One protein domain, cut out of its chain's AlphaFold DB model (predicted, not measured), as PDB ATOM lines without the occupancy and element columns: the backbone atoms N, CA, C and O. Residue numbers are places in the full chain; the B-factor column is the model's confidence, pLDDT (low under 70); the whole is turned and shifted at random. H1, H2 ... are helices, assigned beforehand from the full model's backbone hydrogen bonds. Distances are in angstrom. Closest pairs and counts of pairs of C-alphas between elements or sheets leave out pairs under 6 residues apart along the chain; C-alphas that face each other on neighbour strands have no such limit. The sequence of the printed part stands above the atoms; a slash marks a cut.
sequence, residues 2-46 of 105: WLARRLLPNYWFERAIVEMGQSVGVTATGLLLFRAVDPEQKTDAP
ATOM      1  N   TRP A   2     146.075 175.521 191.848       77.94
ATOM      2  CA  TRP A   2     147.363 174.811 192.046       77.94
ATOM      3  C   TRP A   2     148.446 175.637 192.774       77.94
ATOM      4  O   TRP A   2     149.094 175.145 193.695       77.94
ATOM      5  N   LEU A   3     148.586 176.922 192.426       79.69
ATOM      6  CA  LEU A   3     149.526 177.845 193.082       79.69
ATOM      7  C   LEU A   3     149.106 178.220 194.515       79.69
ATOM      8  O   LEU A   3     149.958 178.487 195.357       79.69
ATOM      9  N   ALA A   4     147.806 178.203 194.816       79.69
ATOM     10  CA  ALA A   4     147.271 178.674 196.092       79.69
ATOM     11  C   ALA A   4     147.793 177.855 197.279       79.69
ATOM     12  O   ALA A   4     148.179 178.432 198.288       79.69
ATOM     13  N   ARG A   5     147.924 176.532 197.114       75.75
ATOM     14  CA  ARG A   5     148.466 175.628 198.142       75.75
ATOM     15  C   ARG A   5     149.921 175.940 198.526       75.75
ATOM     16  O   ARG A   5     150.368 175.534 199.590       75.75
ATOM     17  N   ARG A   6     150.674 176.617 197.651       76.69
ATOM     18  CA  ARG A   6     152.067 177.024 197.903       76.69
ATOM     19  C   ARG A   6     152.187 178.480 198.350       76.69
ATOM     20  O   ARG A   6     153.118 178.805 199.073       76.69
ATOM     21  N   LEU A   7     151.283 179.346 197.890       76.12
ATOM     22  CA  LEU A   7     151.333 180.788 198.144       76.12
ATOM     23  C   LEU A   7     150.599 181.206 199.428       76.12
ATOM     24  O   LEU A   7     150.955 182.225 200.014       76.12
ATOM     25  N   LEU A   8     149.579 180.449 199.848       77.44
ATOM     26  CA  LEU A   8     148.731 180.760 200.999       77.44
ATOM     27  C   LEU A   8     149.020 179.766 202.139       77.44
ATOM     28  O   LEU A   8     148.721 178.585 201.978       77.44
ATOM     29  N   PRO A   9     149.581 180.213 203.279       68.25
ATOM     30  CA  PRO A   9     149.916 179.322 204.394       68.25
ATOM     31  C   PRO A   9     148.678 178.833 205.169       68.25
ATOM     32  O   PRO A   9     148.613 177.663 205.527       68.25
ATOM     33  N   ASN A  10     147.666 179.694 205.344       74.56
ATOM     34  CA  ASN A  10     146.446 179.403 206.113       74.56
ATOM     35  C   ASN A  10     145.211 179.385 205.214       74.56
ATOM     36  O   ASN A  10     145.099 180.251 204.338       74.56
ATOM     37  N   TYR A  11     144.299 178.436 205.469       82.25
ATOM     38  CA  TYR A  11     142.988 178.292 204.811       82.25
ATOM     39  C   TYR A  11     143.078 178.486 203.287       82.25
ATOM     40  O   TYR A  11     142.424 179.344 202.686       82.25
ATOM     41  N   TRP A  12     144.029 177.767 202.671       84.38
ATOM     42  CA  TRP A  12     144.435 177.977 201.279       84.38
ATOM     43  C   TRP A  12     143.292 177.718 200.296       84.38
ATOM     44  O   TRP A  12     143.265 178.340 199.236       84.38
ATOM     45  N   PHE A  13     142.373 176.810 200.630       84.75
ATOM     46  CA  PHE A  13     141.261 176.432 199.765       84.75
ATOM     47  C   PHE A  13     140.125 177.452 199.867       84.75
ATOM     48  O   PHE A  13     139.667 177.976 198.853       84.75
ATOM     49  N   GLU A  14     139.758 177.812 201.092       85.88
ATOM     50  CA  GLU A  14     138.737 178.797 201.438       85.88
ATOM     51  C   GLU A  14     139.085 180.183 200.894       85.88
ATOM     52  O   GLU A  14     138.238 180.893 200.364       85.88
ATOM     53  N   ARG A  15     140.362 180.563 200.947       84.62
ATOM     54  CA  ARG A  15     140.837 181.800 200.323       84.62
ATOM     55  C   ARG A  15     140.864 181.699 198.801       84.62
ATOM     56  O   ARG A  15     140.466 182.637 198.119       84.62
ATOM     57  N   ALA A  16     141.304 180.571 198.245       86.62
ATOM     58  CA  ALA A  16     141.404 180.413 196.796       86.62
ATOM     59  C   ALA A  16     140.046 180.350 196.088       86.62
ATOM     60  O   ALA A  16     139.968 180.769 194.936       86.62
ATOM     61  N   ILE A  17     138.996 179.830 196.731       88.19
ATOM     62  CA  ILE A  17     137.666 179.722 196.115       88.19
ATOM     63  C   ILE A  17     137.010 181.097 195.931       88.19
ATOM     64  O   ILE A  17     136.387 181.348 194.899       88.19
ATOM     65  N   VAL A  18     137.235 182.020 196.872       86.00
ATOM     66  CA  VAL A  18     136.747 183.405 196.783       86.00
ATOM     67  C   VAL A  18     137.483 184.171 195.679       86.00
ATOM     68  O   VAL A  18     136.847 184.787 194.826       86.00
ATOM     69  N   GLU A  19     138.815 184.061 195.635       85.69
ATOM     70  CA  GLU A  19     139.662 184.671 194.593       85.69
ATOM     71  C   GLU A  19     139.388 184.074 193.199       85.69
ATOM     72  O   GLU A  19     139.444 184.758 192.174       85.69
ATOM     73  N   MET A  20     139.040 182.785 193.138       86.69
ATOM     74  CA  MET A  20     138.568 182.161 191.903       86.69
ATOM     75  C   MET A  20     137.252 182.795 191.454       86.69
ATOM     76  O   MET A  20     137.125 183.115 190.277       86.69
ATOM     77  N   GLY A  21     136.311 183.021 192.377       86.44
ATOM     78  CA  GLY A  21     135.052 183.718 192.109       86.44
ATOM     79  C   GLY A  21     135.243 185.124 191.537       86.44
ATOM     80  O   GLY A  21     134.585 185.460 190.555       86.44
ATOM     81  N   GLN A  22     136.194 185.903 192.082       84.25
ATOM     82  CA  GLN A  22     136.619 187.180 191.481       84.25
ATOM     83  C   GLN A  22     137.044 186.995 190.024       84.25
ATOM     84  O   GLN A  22     136.583 187.699 189.131       84.25
ATOM     85  N   SER A  23     137.922 186.020 189.788       82.00
ATOM     86  CA  SER A  23     138.578 185.830 188.494       82.00
ATOM     87  C   SER A  23     137.627 185.337 187.398       82.00
ATOM     88  O   SER A  23     137.840 185.646 186.230       82.00
ATOM     89  N   VAL A  24     136.585 184.572 187.750       82.81
ATOM     90  CA  VAL A  24     135.560 184.099 186.796       82.81
ATOM     91  C   VAL A  24     134.415 185.098 186.590       82.81
ATOM     92  O   VAL A  24     133.495 184.825 185.824       82.81
ATOM     93  N   GLY A  25     134.487 186.266 187.233       68.75
ATOM     94  CA  GLY A  25     133.677 187.437 186.900       68.75
ATOM     95  C   GLY A  25     132.567 187.778 187.887       68.75
ATOM     96  O   GLY A  25     131.970 188.841 187.753       68.75
ATOM     97  N   VAL A  26     132.287 186.943 188.895       81.56
ATOM     98  CA  VAL A  26     131.270 187.270 189.905       81.56
ATOM     99  C   VAL A  26     131.767 186.944 191.310       81.56
ATOM    100  O   VAL A  26     131.723 185.804 191.780       81.56
ATOM    101  N   THR A  27     132.144 188.000 192.032       84.25
ATOM    102  CA  THR A  27     132.471 187.990 193.465       84.25
ATOM    103  C   THR A  27     131.462 187.223 194.300       84.25
ATOM    104  O   THR A  27     131.832 186.396 195.132       84.25
ATOM    105  N   ALA A  28     130.175 187.484 194.053       83.06
ATOM    106  CA  ALA A  28     129.083 186.871 194.789       83.06
ATOM    107  C   ALA A  28     129.102 185.341 194.657       83.06
ATOM    108  O   ALA A  28     128.903 184.651 195.651       83.06
ATOM    109  N   THR A  29     129.435 184.799 193.483       85.38
ATOM    110  CA  THR A  29     129.562 183.351 193.275       85.38
ATOM    111  C   THR A  29     130.709 182.768 194.097       85.38
ATOM    112  O   THR A  29     130.537 181.730 194.727       85.38
ATOM    113  N   GLY A  30     131.852 183.457 194.172       85.00
ATOM    114  CA  GLY A  30     132.964 183.059 195.046       85.00
ATOM    115  C   GLY A  30     132.586 183.034 196.526       85.00
ATOM    116  O   GLY A  30     132.927 182.091 197.236       85.00
ATOM    117  N   LEU A  31     131.837 184.038 196.985       86.44
ATOM    118  CA  LEU A  31     131.360 184.127 198.368       86.44
ATOM    119  C   LEU A  31     130.276 183.087 198.691       86.44
ATOM    120  O   LEU A  31     130.248 182.561 199.802       86.44
ATOM    121  N   LEU A  32     129.408 182.759 197.729       87.25
ATOM    122  CA  LEU A  32     128.429 181.675 197.858       87.25
ATOM    123  C   LEU A  32     129.123 180.312 197.968       87.25
ATOM    124  O   LEU A  32     128.783 179.523 198.845       87.25
ATOM    125  N   LEU A  33     130.133 180.061 197.129       87.31
ATOM    126  CA  LEU A  33     130.949 178.850 197.210       87.31
ATOM    127  C   LEU A  33     131.727 178.781 198.526       87.31
ATOM    128  O   LEU A  33     131.779 177.727 199.149       87.31
ATOM    129  N   PHE A  34     132.273 179.905 198.990       86.62
ATOM    130  CA  PHE A  34     132.892 179.979 200.308       86.62
ATOM    131  C   PHE A  34     131.902 179.625 201.421       86.62
ATOM    132  O   PHE A  34     132.241 178.824 202.279       86.62
ATOM    133  N   ARG A  35     130.660 180.127 201.379       84.44
ATOM    134  CA  ARG A  35     129.629 179.756 202.362       84.44
ATOM    135  C   ARG A  35     129.250 178.277 202.343       84.44
ATOM    136  O   ARG A  35     128.809 177.771 203.367       84.44
ATOM    137  N   ALA A  36     129.423 177.588 201.218       87.44
ATOM    138  CA  ALA A  36     129.252 176.137 201.159       87.44
ATOM    139  C   ALA A  36     130.429 175.377 201.803       87.44
ATOM    140  O   ALA A  36     130.238 174.269 202.296       87.44
ATOM    141  N   VAL A  37     131.631 175.961 201.800       85.38
ATOM    142  CA  VAL A  37     132.860 175.360 202.347       85.38
ATOM    143  C   VAL A  37     133.052 175.693 203.833       85.38
ATOM    144  O   VAL A  37     133.443 174.822 204.602       85.38
ATOM    145  N   ASP A  38     132.755 176.926 204.242       85.38
ATOM    146  CA  ASP A  38     132.847 177.423 205.619       85.38
ATOM    147  C   ASP A  38     131.553 178.172 206.009       85.38
ATOM    148  O   ASP A  38     131.500 179.409 206.010       85.38
ATOM    149  N   PRO A  39     130.466 177.434 206.304       81.62
ATOM    150  CA  PRO A  39     129.175 178.024 206.655       81.62
ATOM    151  C   PRO A  39     129.193 178.749 208.008       81.62
ATOM    152  O   PRO A  39     128.478 179.735 208.183       81.62
ATOM    153  N   GLU A  40     130.020 178.288 208.950       82.25
ATOM    154  CA  GLU A  40     130.144 178.852 210.302       82.25
ATOM    155  C   GLU A  40     131.155 180.013 210.385       82.25
ATOM    156  O   GLU A  40     131.332 180.582 211.458       82.25
ATOM    157  N   GLN A  41     131.800 180.381 209.267       75.31
ATOM    158  CA  GLN A  41     132.816 181.441 209.183       75.31
ATOM    159  C   GLN A  41     133.933 181.291 210.222       75.31
ATOM    160  O   GLN A  41     134.371 182.264 210.837       75.31
ATOM    161  N   LYS A  42     134.401 180.059 210.431       77.38
ATOM    162  CA  LYS A  42     135.488 179.781 211.380       77.38
ATOM    163  C   LYS A  42     136.840 180.259 210.860       77.38
ATOM    164  O   LYS A  42     137.781 180.391 211.641       77.38
ATOM    165  N   THR A  43     136.960 180.484 209.553       79.44
ATOM    166  CA  THR A  43     138.203 180.899 208.906       79.44
ATOM    167  C   THR A  43     138.268 182.414 208.705       79.44
ATOM    168  O   THR A  43     137.287 183.061 208.349       79.44
ATOM    169  N   ASP A  44     139.471 182.988 208.811       77.38
ATOM    170  CA  ASP A  44     139.735 184.409 208.506       77.38
ATOM    171  C   ASP A  44     139.710 184.728 206.994       77.38
ATOM    172  O   ASP A  44     140.238 185.745 206.536       77.38
ATOM    173  N   ALA A  45     139.165 183.838 206.162       77.50
ATOM    174  CA  ALA A  45     139.121 184.031 204.717       77.50
ATOM    175  C   ALA A  45     138.244 185.232 204.292       77.50
ATOM    176  O   ALA A  45     138.719 186.007 203.457       77.50
ATOM    177  N   PRO A  46     137.043 185.475 204.868       75.44
ATOM    178  CA  PRO A  46     136.188 186.604 204.484       75.44
ATOM    179  C   PRO A  46     136.774 187.959 204.865       75.44
ATOM    180  O   PRO A  46     136.738 188.892 204.068       75.44
TER     181      PRO A  46
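AT A GLANCE: This is residues 2 to 46 of the 105 residues of an uncharacterized protein of Planctomycetes bacterium RIFCSPLOWO2_12_FULL_39_13 (UniProt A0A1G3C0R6). Two helices, H2 and H3, lie side by side as a helical hairpin, and the short helix H1 packs on the first turns of H2, on the side away from H3. Past H3, residues 38 to 46 hold no named element and loop back at the open end of the hairpin. The printed part has 45 residues with three named helices, in the order H1, H2, H3, and no named strand; the class is all helix. The whole is compact, with a radius of gyration of the C-alphas of 9.9 A, and its outline is flat, spanning 25 by 25 by 12 A.

HOW THE PARTS SIT: Start near the first printed residue, at H1, residues 4 to 7, and go on to H2, residues 12 to 23. These two touch, and H2 does so with residues 12 to 16 alone; look at Arg 5 and Trp 12, whose C-alphas are the closest of the two helices, 5.6 A apart. Go on along H2 and you come to H3, residues 27 to 37, which forms a helical hairpin with it. H2 and H3 touch, with 20 pairs of C-alphas within 8 A. Their closest C-alphas are those of Gly 21 and Gly 30, 3.7 A apart. Their lines stand at a shallow tilt of 24 degrees, and they run opposite ways. H1 and H3 are apart. In the backbone of H3 every O i to N i+4 pair is within hydrogen-bond range; in H2 it is 7 of 8, and H1 is too short for such a pair.

IN THESE COORDINATES: Find C-alpha 4 at (147.271, 178.674, 196.092), where H1 begins; its four residues end at Leu 7, 5.0 A on from first to last C-alpha. Next find C-alpha 12 at (144.435, 177.977, 201.279); from there H2, the longest helix with 12 residues, runs 16.1 A to Ser 23. H3 starts at Thr 27 and runs 15.4 A to Val 37, whose C-alpha is at (132.860, 175.360, 202.347).

THE WHOLE: Look at Leu 3 and Glu 40 for the two C-alphas farthest apart, 25.9 A. From Trp 2 to Pro 46, the first and last printed residues, the C-alphas are 20.5 A apart. The printed part has no cut. Both links, H1 to H2 with 4 residues between them and H2 to H3 with 3, are tight. In the B-factor column you will find a mean pLDDT of the printed part of 81.8, with residues 9 and 25 under 70, where the model's confidence is low.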